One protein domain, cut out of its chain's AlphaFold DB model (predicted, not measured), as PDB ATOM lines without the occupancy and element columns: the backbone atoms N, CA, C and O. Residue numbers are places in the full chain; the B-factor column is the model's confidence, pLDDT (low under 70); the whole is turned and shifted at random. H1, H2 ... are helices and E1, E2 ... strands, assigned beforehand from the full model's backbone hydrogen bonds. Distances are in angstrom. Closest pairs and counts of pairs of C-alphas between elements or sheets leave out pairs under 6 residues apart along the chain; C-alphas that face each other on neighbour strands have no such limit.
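AT A GLANCE: This is residues 203 to 281 of the 281 residues of a protein of Serinicoccus hydrothermalis (UniProt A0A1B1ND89). With little regular structure, this is a small three-stranded sheet with one helix, H1, over one face; residues 271 to 276 stick out. The 79 printed residues hold E1, H1, E2, E3, a mixed class with 22 residues in named elements; the parallel sheet runs E2, E1, E3. It is only just compact, close to loose, radius of gyration of the C-alphas 13.8 A, spanning 44 by 25 by 24 A.

IN THESE COORDINATES: E1, residues 223 to 227, spans 13.5 A from C-alpha 223 at (100.978, 78.125, 73.686). H1, residues 235 to 244, spans 14.3 A; E2, 248 to 250, 6.3 A; E3, 259 to 262, 9.3 A, ending at (113.132, 77.464, 67.028).

HOW THE PARTS SIT: E1 is parallel to E2 (N 250 to O 224, 2.8 A) and E3 (N 261 to O 225, 2.8 A). H1 is on the sheet, height 8.9 A, in two layers; its closest C-alphas to E2 are Arg 239 and Pro 249, 5.4 A. E1, H1, E2 form a right-handed strand-helix-strand unit, parallel strands joined through a helix. In H1 every O i to N i+4 pair is within hydrogen-bond range.

THE WHOLE: The printed part has no cut; no link between elements is long. Residues 263 to 281 are among those under pLDDT 70.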
ATOM      1  N   ASN A 203      95.057  77.103  54.979       45.56
ATOM      2  CA  ASN A 203      94.098  76.916  56.056       45.56
ATOM      3  C   ASN A 203      94.561  75.669  56.800       45.56
ATOM      4  O   ASN A 203      94.420  74.549  56.317       45.56
ATOM      5  N   PHE A 204      95.232  75.883  57.924       54.03
ATOM      6  CA  PHE A 204      95.624  74.797  58.797       54.03
ATOM      7  C   PHE A 204      94.359  74.161  59.360       54.03
ATOM      8  O   PHE A 204      93.489  74.868  59.870       54.03
ATOM      9  N   THR A 205      94.275  72.836  59.295       58.22
ATOM     10  CA  THR A 205      93.244  72.091  60.010       58.22
ATOM     11  C   THR A 205      93.334  72.450  61.499       58.22
ATOM     12  O   THR A 205      94.447  72.444  62.045       58.22
ATOM     13  N   PRO A 206      92.221  72.815  62.157       62.03
ATOM     14  CA  PRO A 206      92.192  72.980  63.605       62.03
ATOM     15  C   PRO A 206      92.712  71.703  64.276       62.03
ATOM     16  O   PRO A 206      92.327  70.604  63.885       62.03
ATOM     17  N   ILE A 207      93.623  71.846  65.240       77.12
ATOM     18  CA  ILE A 207      94.138  70.725  66.032       77.12
ATOM     19  C   ILE A 207      93.450  70.798  67.393       77.12
ATOM     20  O   ILE A 207      93.558  71.821  68.070       77.12
ATOM     21  N   GLU A 208      92.741  69.737  67.773       83.62
ATOM     22  CA  GLU A 208      92.151  69.610  69.106       83.62
ATOM     23  C   GLU A 208      93.243  69.316  70.138       83.62
ATOM     24  O   GLU A 208      94.080  68.433  69.946       83.62
ATOM     25  N   VAL A 209      93.258  70.094  71.219       87.31
ATOM     26  CA  VAL A 209      94.211  69.932  72.322       87.31
ATOM     27  C   VAL A 209      93.699  68.843  73.257       87.31
ATOM     28  O   VAL A 209      92.542  68.882  73.669       87.31
ATOM     29  N   ASN A 210      94.563  67.898  73.626       87.25
ATOM     30  CA  ASN A 210      94.234  66.874  74.609       87.25
ATOM     31  C   ASN A 210      94.150  67.494  76.012       87.25
ATOM     32  O   ASN A 210      95.174  67.744  76.650       87.25
ATOM     33  N   THR A 211      92.936  67.745  76.497       85.94
ATOM     34  CA  THR A 211      92.700  68.316  77.832       85.94
ATOM     35  C   THR A 211      93.028  67.348  78.967       85.94
ATOM     36  O   THR A 211      93.332  67.804  80.069       85.94
ATOM     37  N   ASP A 212      93.041  66.043  78.678       89.62
ATOM     38  CA  ASP A 212      93.321  64.961  79.630       89.62
ATOM     39  C   ASP A 212      94.816  64.594  79.687       89.62
ATOM     40  O   ASP A 212      95.207  63.612  80.320       89.62
ATOM     41  N   ALA A 213      95.675  65.353  78.998       89.25
ATOM     42  CA  ALA A 213      97.119  65.192  79.100       89.25
ATOM     43  C   ALA A 213      97.613  65.460  80.532       89.25
ATOM     44  O   ALA A 213      96.975  66.179  81.297       89.25
ATOM     45  N   ASP A 214      98.770  64.893  80.877       88.88
ATOM     46  CA  ASP A 214      99.390  65.043  82.196       88.88
ATOM     47  C   ASP A 214      99.569  66.531  82.572       88.88
ATOM     48  O   ASP A 214     100.409  67.210  81.967       88.88
ATOM     49  N   PRO A 215      98.843  67.039  83.590       88.81
ATOM     50  CA  PRO A 215      98.922  68.440  83.997       88.81
ATOM     51  C   PRO A 215     100.287  68.851  84.554       88.81
ATOM     52  O   PRO A 215     100.582  70.043  84.642       88.81
ATOM     53  N   SER A 216     101.123  67.884  84.947       89.19
ATOM     54  CA  SER A 216     102.489  68.135  85.414       89.19
ATOM     55  C   SER A 216     103.500  68.291  84.269       89.19
ATOM     56  O   SER A 216     104.627  68.746  84.487       89.19
ATOM     57  N   GLY A 217     103.102  67.964  83.033       86.81
ATOM     58  CA  GLY A 217     103.945  68.064  81.849       86.81
ATOM     59  C   GLY A 217     104.311  69.510  81.505       86.81
ATOM     60  O   GLY A 217     103.467  70.400  81.488       86.81
ATOM     61  N   TYR A 218     105.578  69.754  81.148       91.19
ATOM     62  CA  TYR A 218     106.083  71.111  80.888       91.19
ATOM     63  C   TYR A 218     105.265  71.888  79.845       91.19
ATOM     64  O   TYR A 218     105.069  73.092  79.995       91.19
ATOM     65  N   LEU A 219     104.806  71.217  78.783       89.94
ATOM     66  CA  LEU A 219     104.059  71.842  77.690       89.94
ATOM     67  C   LEU A 219     102.547  71.946  77.953       89.94
ATOM     68  O   LEU A 219     101.863  72.635  77.196       89.94
ATOM     69  N   TYR A 220     102.029  71.320  79.014       90.81
ATOM     70  CA  TYR A 220     100.603  71.331  79.327       90.81
ATOM     71  C   TYR A 220     100.091  72.765  79.528       90.81
ATOM     72  O   TYR A 220     100.693  73.567  80.244       90.81
ATOM     73  N   GLY A 221      99.004  73.118  78.838       88.50
ATOM     74  CA  GLY A 221      98.386  74.446  78.886       88.50
ATOM     75  C   GLY A 221      99.195  75.574  78.228       88.50
ATOM     76  O   GLY A 221      98.744  76.720  78.229       88.50
ATOM     77  N   ARG A 222     100.373  75.294  77.651       93.12
ATOM     78  CA  ARG A 222     101.232  76.313  77.028       93.12
ATOM     79  C   ARG A 222     100.904  76.528  75.560       93.12
ATOM     80  O   ARG A 222     100.656  75.584  74.818       93.12
ATOM     81  N   VAL A 223     101.015  77.773  75.108       91.94
ATOM     82  CA  VAL A 223     100.978  78.125  73.686       91.94
ATOM     83  C   VAL A 223     102.372  77.968  73.078       91.94
ATOM     84  O   VAL A 223     103.317  78.642  73.502       91.94
ATOM     85  N   VAL A 224     102.491  77.105  72.068       92.44
ATOM     86  CA  VAL A 224     103.751  76.754  71.395       92.44
ATOM     87  C   VAL A 224     103.744  77.278  69.959       92.44
ATOM     88  O   VAL A 224     102.811  77.006  69.209       92.44
ATOM     89  N   VAL A 225     104.789  78.000  69.549       89.62
ATOM     90  CA  VAL A 225     104.963  78.491  68.169       89.62
ATOM     91  C   VAL A 225     106.242  77.913  67.579       89.62
ATOM     92  O   VAL A 225     107.274  77.913  68.238       89.62
ATOM     93  N   PHE A 226     106.193  77.463  66.324       86.00
ATOM     94  CA  PHE A 226     107.353  76.918  65.613       86.00
ATOM     95  C   PHE A 226     107.890  77.907  64.577       86.00
ATOM     96  O   PHE A 226     107.145  78.346  63.695       86.00
ATOM     97  N   THR A 227     109.187  78.198  64.619       78.12
ATOM     98  CA  THR A 227     109.891  79.021  63.618       78.12
ATOM     99  C   THR A 227     110.958  78.199  62.893       78.12
ATOM    100  O   THR A 227     111.261  77.079  63.297       78.12
ATOM    101  N   GLY A 228     111.489  78.714  61.778       66.38
ATOM    102  CA  GLY A 228     112.518  78.017  60.994       66.38
ATOM    103  C   GLY A 228     112.057  76.679  60.398       66.38
ATOM    104  O   GLY A 228     110.876  76.313  60.466       66.38
ATOM    105  N   THR A 229     112.979  75.950  59.770       70.00
ATOM    106  CA  THR A 229     112.728  74.578  59.297       70.00
ATOM    107  C   THR A 229     113.043  73.603  60.428       70.00
ATOM    108  O   THR A 229     114.133  73.637  60.987       70.00
ATOM    109  N   LEU A 230     112.102  72.728  60.782       67.88
ATOM    110  CA  LEU A 230     112.352  71.677  61.768       67.88
ATOM    111  C   LEU A 230     113.138  70.540  61.105       67.88
ATOM    112  O   LEU A 230     112.785  70.109  60.011       67.88
ATOM    113  N   MET A 231     114.212  70.089  61.752       49.16
ATOM    114  CA  MET A 231     115.135  69.100  61.181       49.16
ATOM    115  C   MET A 231     114.681  67.651  61.407       49.16
ATOM    116  O   MET A 231     115.005  66.781  60.609       49.16
ATOM    117  N   SER A 232     113.914  67.385  62.469       59.94
ATOM    118  CA  SER A 232     113.525  66.029  62.884       59.94
ATOM    119  C   SER A 232     112.114  65.611  62.468       59.94
ATOM    120  O   SER A 232     111.795  64.426  62.474       59.94
ATOM    121  N   MET A 233     111.243  66.562  62.128       59.78
ATOM    122  CA  MET A 233     109.841  66.289  61.809       59.78
ATOM    123  C   MET A 233     109.220  67.425  61.002       59.78
ATOM    124  O   MET A 233     109.742  68.538  60.950       59.78
ATOM    125  N   THR A 234     108.067  67.169  60.383       76.19
ATOM    126  CA  THR A 234     107.302  68.243  59.744       76.19
ATOM    127  C   THR A 234     106.673  69.149  60.802       76.19
ATOM    128  O   THR A 234     106.408  68.734  61.931       76.19
ATOM    129  N   ARG A 235     106.383  70.400  60.428       77.94
ATOM    130  CA  ARG A 235     105.701  71.337  61.329       77.94
ATOM    131  C   ARG A 235     104.325  70.825  61.760       77.94
ATOM    132  O   ARG A 235     103.932  71.069  62.890       77.94
ATOM    133  N   ASP A 236     103.611  70.112  60.894       78.44
ATOM    134  CA  ASP A 236     102.296  69.571  61.245       78.44
ATOM    135  C   ASP A 236     102.408  68.426  62.261       78.44
ATOM    136  O   ASP A 236     101.670  68.432  63.242       78.44
ATOM    137  N   VAL A 237     103.393  67.531  62.112       76.38
ATOM    138  CA  VAL A 237     103.691  66.485  63.111       76.38
ATOM    139  C   VAL A 237     104.071  67.108  64.456       76.38
ATOM    140  O   VAL A 237     103.515  66.741  65.486       76.38
ATOM    141  N   ALA A 238     104.944  68.119  64.457       84.06
ATOM    142  CA  ALA A 238     105.348  68.803  65.687       84.06
ATOM    143  C   ALA A 238     104.164  69.448  66.428       84.06
ATOM    144  O   ALA A 238     104.094  69.427  67.659       84.06
ATOM    145  N   ARG A 239     103.209  70.009  65.676       88.62
ATOM    146  CA  ARG A 239     101.988  70.601  66.236       88.62
ATOM    147  C   ARG A 239     101.034  69.541  66.790       88.62
ATOM    148  O   ARG A 239     100.455  69.776  67.846       88.62
ATOM    149  N   GLN A 240     100.892  68.398  66.117       87.06
ATOM    150  CA  GLN A 240     100.090  67.272  66.608       87.06
ATOM    151  C   GLN A 240     100.651  66.717  67.922       87.06
ATOM    152  O   GLN A 240      99.899  66.545  68.878       87.06
ATOM    153  N   GLU A 241     101.970  66.537  68.017       87.06
ATOM    154  CA  GLU A 241     102.608  66.074  69.254       87.06
ATOM    155  C   GLU A 241     102.449  67.073  70.405       87.06
ATOM    156  O   GLU A 241     102.172  66.665  71.531       87.06
ATOM    157  N   CYS A 242     102.537  68.380  70.132       90.75
ATOM    158  CA  CYS A 242     102.238  69.414  71.129       90.75
ATOM    159  C   CYS A 242     100.808  69.299  71.664       90.75
ATOM    160  O   CYS A 242     100.602  69.294  72.875       90.75
ATOM    161  N   ALA A 243      99.827  69.170  70.771       91.00
ATOM    162  CA  ALA A 243      98.433  69.028  71.167       91.00
ATOM    163  C   ALA A 243      98.169  67.741  71.957       91.00
ATOM    164  O   ALA A 243      97.425  67.771  72.937       91.00
ATOM    165  N   ARG A 244      98.836  66.637  71.596       90.12
ATOM    166  CA  ARG A 244      98.747  65.351  72.303       90.12
ATOM    167  C   ARG A 244      99.168  65.455  73.771       90.12
ATOM    168  O   ARG A 244      98.584  64.774  74.612       90.12
ATOM    169  N   VAL A 245     100.152  66.303  74.078       92.00
ATOM    170  CA  VAL A 245     100.647  66.548  75.446       92.00
ATOM    171  C   VAL A 245      99.993  67.761  76.127       92.00
ATOM    172  O   VAL A 245     100.508  68.261  77.123       92.00
ATOM    173  N   GLY A 246      98.860  68.242  75.603       90.44
ATOM    174  CA  GLY A 246      98.053  69.299  76.223       90.44
ATOM    175  C   GLY A 246      98.502  70.728  75.917       90.44
ATOM    176  O   GLY A 246      98.052  71.667  76.573       90.44
ATOM    177  N   ALA A 247      99.379  70.925  74.933       93.25
ATOM    178  CA  ALA A 247      99.830  72.245  74.507       93.25
ATOM    179  C   ALA A 247      98.979  72.797  73.354       93.25
ATOM    180  O   ALA A 247      98.452  72.053  72.533       93.25
ATOM    181  N   THR A 248      98.895  74.121  73.231       93.19
ATOM    182  CA  THR A 248      98.189  74.799  72.133       93.19
ATOM    183  C   THR A 248      99.174  75.245  71.045       93.19
ATOM    184  O   THR A 248      99.882  76.236  71.240       93.19
ATOM    185  N   PRO A 249      99.252  74.568  69.886       90.00
ATOM    186  CA  PRO A 249     100.119  75.000  68.794       90.00
ATOM    187  C   PRO A 249      99.536  76.208  68.036       90.00
ATOM    188  O   PRO A 249      98.493  76.096  67.389       90.00
ATOM    189  N   ASP A 250     100.250  77.334  68.026       87.50
ATOM    190  CA  ASP A 250      99.864  78.575  67.336       87.50
ATOM    191  C   ASP A 250     100.808  78.886  66.152       87.50
ATOM    192  O   ASP A 250     101.932  78.383  66.051       87.50
ATOM    193  N   GLN A 251     100.335  79.687  65.198       80.00
ATOM    194  CA  GLN A 251     101.047  80.014  63.955       80.00
ATOM    195  C   GLN A 251     101.943  81.244  64.089       80.00
ATOM    196  O   GLN A 251     102.960  81.385  63.394       80.00
ATOM    197  N   ASN A 252     101.523  82.173  64.943       79.12
ATOM    198  CA  ASN A 252     102.163  83.463  65.105       79.12
ATOM    199  C   ASN A 252     102.534  83.670  66.561       79.12
ATOM    200  O   ASN A 252     101.798  83.306  67.476       79.12
ATOM    201  N   THR A 253     103.683  84.295  66.760       74.62
ATOM    202  CA  THR A 253     104.086  84.783  68.064       74.62
ATOM    203  C   THR A 253     103.132  85.895  68.485       74.62
ATOM    204  O   THR A 253     102.936  86.875  67.769       74.62
ATOM    205  N   THR A 254     102.502  85.721  69.641       79.75
ATOM    206  CA  THR A 254     101.606  86.703  70.258       79.75
ATOM    207  C   THR A 254     102.017  86.905  71.713       79.75
ATOM    208  O   THR A 254     102.851  86.172  72.237       79.75
ATOM    209  N   LYS A 255     101.375  87.845  72.418       80.25
ATOM    210  CA  LYS A 255     101.551  88.002  73.876       80.25
ATOM    211  C   LYS A 255     101.191  86.740  74.678       80.25
ATOM    212  O   LYS A 255     101.534  86.661  75.850       80.25
ATOM    213  N   ARG A 256     100.481  85.780  74.069       83.56
ATOM    214  CA  ARG A 256     100.110  84.505  74.697       83.56
ATOM    215  C   ARG A 256     101.145  83.406  74.477       83.56
ATOM    216  O   ARG A 256     101.034  82.373  75.119       83.56
ATOM    217  N   THR A 257     102.107  83.586  73.569       85.38
ATOM    218  CA  THR A 257     103.118  82.564  73.277       85.38
ATOM    219  C   THR A 257     103.967  82.300  74.517       85.38
ATOM    220  O   THR A 257     104.601  83.212  75.038       85.38
ATOM    221  N   ASN A 258     103.988  81.049  74.976       92.06
ATOM    222  CA  ASN A 258     104.752  80.633  76.153       92.06
ATOM    223  C   ASN A 258     106.044  79.900  75.777       92.06
ATOM    224  O   ASN A 258     107.002  79.929  76.543       92.06
ATOM    225  N   VAL A 259     106.060  79.217  74.628       87.12
ATOM    226  CA  VAL A 259     107.212  78.457  74.133       87.12
ATOM    227  C   VAL A 259     107.412  78.762  72.652       87.12
ATOM    228  O   VAL A 259     106.495  78.597  71.846       87.12
ATOM    229  N   LEU A 260     108.619  79.192  72.289       86.50
ATOM    230  CA  LEU A 260     109.041  79.345  70.901       86.50
ATOM    231  C   LEU A 260     109.985  78.190  70.559       86.50
ATOM    232  O   LEU A 260     111.101  78.130  71.064       86.50
ATOM    233  N   VAL A 261     109.528  77.258  69.726       82.00
ATOM    234  CA  VAL A 261     110.364  76.178  69.202       82.00
ATOM    235  C   VAL A 261     111.042  76.688  67.953       82.00
ATOM    236  O   VAL A 261     110.414  76.921  66.915       82.00
ATOM    237  N   VAL A 262     112.341  76.868  68.076       77.44
ATOM    238  CA  VAL A 262     113.132  77.464  67.028       77.44
ATOM    239  C   VAL A 262     113.800  76.353  66.226       77.44
ATOM    240  O   VAL A 262     114.658  75.635  66.730       77.44
ATOM    241  N   GLY A 263     113.335  76.159  64.992       68.69
ATOM    242  CA  GLY A 263     113.992  75.295  64.017       68.69
ATOM    243  C   GLY A 263     115.294  75.914  63.524       68.69
ATOM    244  O   GLY A 263     115.761  76.909  64.064       68.69
ATOM    245  N   ASP A 264     115.853  75.350  62.459       62.50
ATOM    246  CA  ASP A 264     117.061  75.865  61.823       62.50
ATOM    247  C   ASP A 264     116.921  77.369  61.522       62.50
ATOM    248  O   ASP A 264     116.158  77.782  60.635       62.50
ATOM    249  N   ILE A 265     117.598  78.181  62.344       55.09
ATOM    250  CA  ILE A 265     117.674  79.626  62.193       55.09
ATOM    251  C   ILE A 265     118.863  79.887  61.320       55.09
ATOM    252  O   ILE A 265     119.991  79.550  61.655       55.09
ATOM    253  N   ASN A 266     118.590  80.601  60.255       53.59
ATOM    254  CA  ASN A 266     119.593  81.273  59.483       53.59
ATOM    255  C   ASN A 266     120.368  82.292  60.369       53.59
ATOM    256  O   ASN A 266     119.843  83.375  60.618       53.59
ATOM    257  N   PRO A 267     121.614  82.034  60.809       51.91
ATOM    258  CA  PRO A 267     122.360  82.951  61.687       51.91
ATOM    259  C   PRO A 267     122.671  84.276  60.986       51.91
ATOM    260  O   PRO A 267     122.906  85.315  61.586       51.91
ATOM    261  N   ALA A 268     122.600  84.250  59.668       45.69
ATOM    262  CA  ALA A 268     122.901  85.340  58.785       45.69
ATOM    263  C   ALA A 268     121.806  86.443  58.776       45.69
ATOM    264  O   ALA A 268     122.073  87.556  58.324       45.69
ATOM    265  N   VAL A 269     120.602  86.165  59.312       45.94
ATOM    266  CA  VAL A 269     119.568  87.179  59.640       45.94
ATOM    267  C   VAL A 269     119.632  87.667  61.095       45.94
ATOM    268  O   VAL A 269     118.811  88.489  61.488       45.94
ATOM    269  N   LEU A 270     120.599  87.202  61.888       50.94
ATOM    270  CA  LEU A 270     120.838  87.657  63.260       50.94
ATOM    271  C   LEU A 270     122.016  88.645  63.275       50.94
ATOM    272  O   LEU A 270     123.086  88.350  63.802       50.94
ATOM    273  N   ARG A 271     121.849  89.818  62.645       44.72
ATOM    274  CA  ARG A 271     122.828  90.919  62.710       44.72
ATOM    275  C   ARG A 271     122.261  92.069  63.556       44.72
ATOM    276  O   ARG A 271     121.063  92.335  63.483       44.72
ATOM    277  N   PRO A 272     123.078  92.810  64.325       43.56
ATOM    278  CA  PRO A 272     122.615  94.046  64.952       43.56
ATOM    279  C   PRO A 272     122.018  94.989  63.890       43.56
ATOM    280  O   PRO A 272     122.706  95.381  62.950       43.56
ATOM    281  N   GLY A 273     120.723  95.306  64.001       47.59
ATOM    282  CA  GLY A 273     120.005  96.181  63.064       47.59
ATOM    283  C   GLY A 273     119.310  95.500  61.873       47.59
ATOM    284  O   GLY A 273     118.703  96.202  61.065       47.59
ATOM    285  N   SER A 274     119.339  94.168  61.736       43.97
ATOM    286  CA  SER A 274     118.515  93.494  60.722       43.97
ATOM    287  C   SER A 274     117.038  93.475  61.128       43.97
ATOM    288  O   SER A 274     116.708  93.104  62.253       43.97
ATOM    289  N   ASN A 275     116.143  93.821  60.191       45.03
ATOM    290  CA  ASN A 275     114.702  93.603  60.332       45.03
ATOM    291  C   ASN A 275     114.424  92.096  60.351       45.03
ATOM    292  O   ASN A 275     114.102  91.484  59.331       45.03
ATOM    293  N   VAL A 276     114.549  91.488  61.527       48.38
ATOM    294  CA  VAL A 276     113.874  90.232  61.819       48.38
ATOM    295  C   VAL A 276     112.389  90.489  61.602       48.38
ATOM    296  O   VAL A 276     111.815  91.430  62.153       48.38
ATOM    297  N   THR A 277     111.757  89.687  60.739       47.69
ATOM    298  CA  THR A 277     110.290  89.647  60.659       47.69
ATOM    299  C   THR A 277     109.756  89.615  62.087       47.69
ATOM    300  O   THR A 277     110.375  88.930  62.895       47.69
ATOM    301  N   GLY A 278     108.654  90.311  62.401       38.62
ATOM    302  CA  GLY A 278     108.140  90.543  63.769       38.62
ATOM    303  C   GLY A 278     107.854  89.311  64.650       38.62
ATOM    304  O   GLY A 278     107.213  89.417  65.688       38.62
ATOM    305  N   LYS A 279     108.331  88.133  64.255       37.34
ATOM    306  CA  LYS A 279     108.467  86.905  65.019       37.34
ATOM    307  C   LYS A 279     109.772  86.879  65.844       37.34
ATOM    308  O   LYS A 279     110.522  85.920  65.746       37.34
ATOM    309  N   GLY A 280     109.952  87.904  66.680       31.19
ATOM    310  CA  GLY A 280     110.754  87.888  67.912       31.19
ATOM    311  C   GLY A 280     112.292  87.994  67.800       31.19
ATOM    312  O   GLY A 280     112.855  87.431  66.865       31.19
ATOM    313  N   PRO A 281     112.936  88.718  68.743       37.16
ATOM    314  CA  PRO A 281     114.393  88.827  68.898       37.16
ATOM    315  C   PRO A 281     115.053  87.541  69.410       37.16
ATOM    316  O   PRO A 281     114.343  86.710  70.024       37.16
TER     317      PRO A 281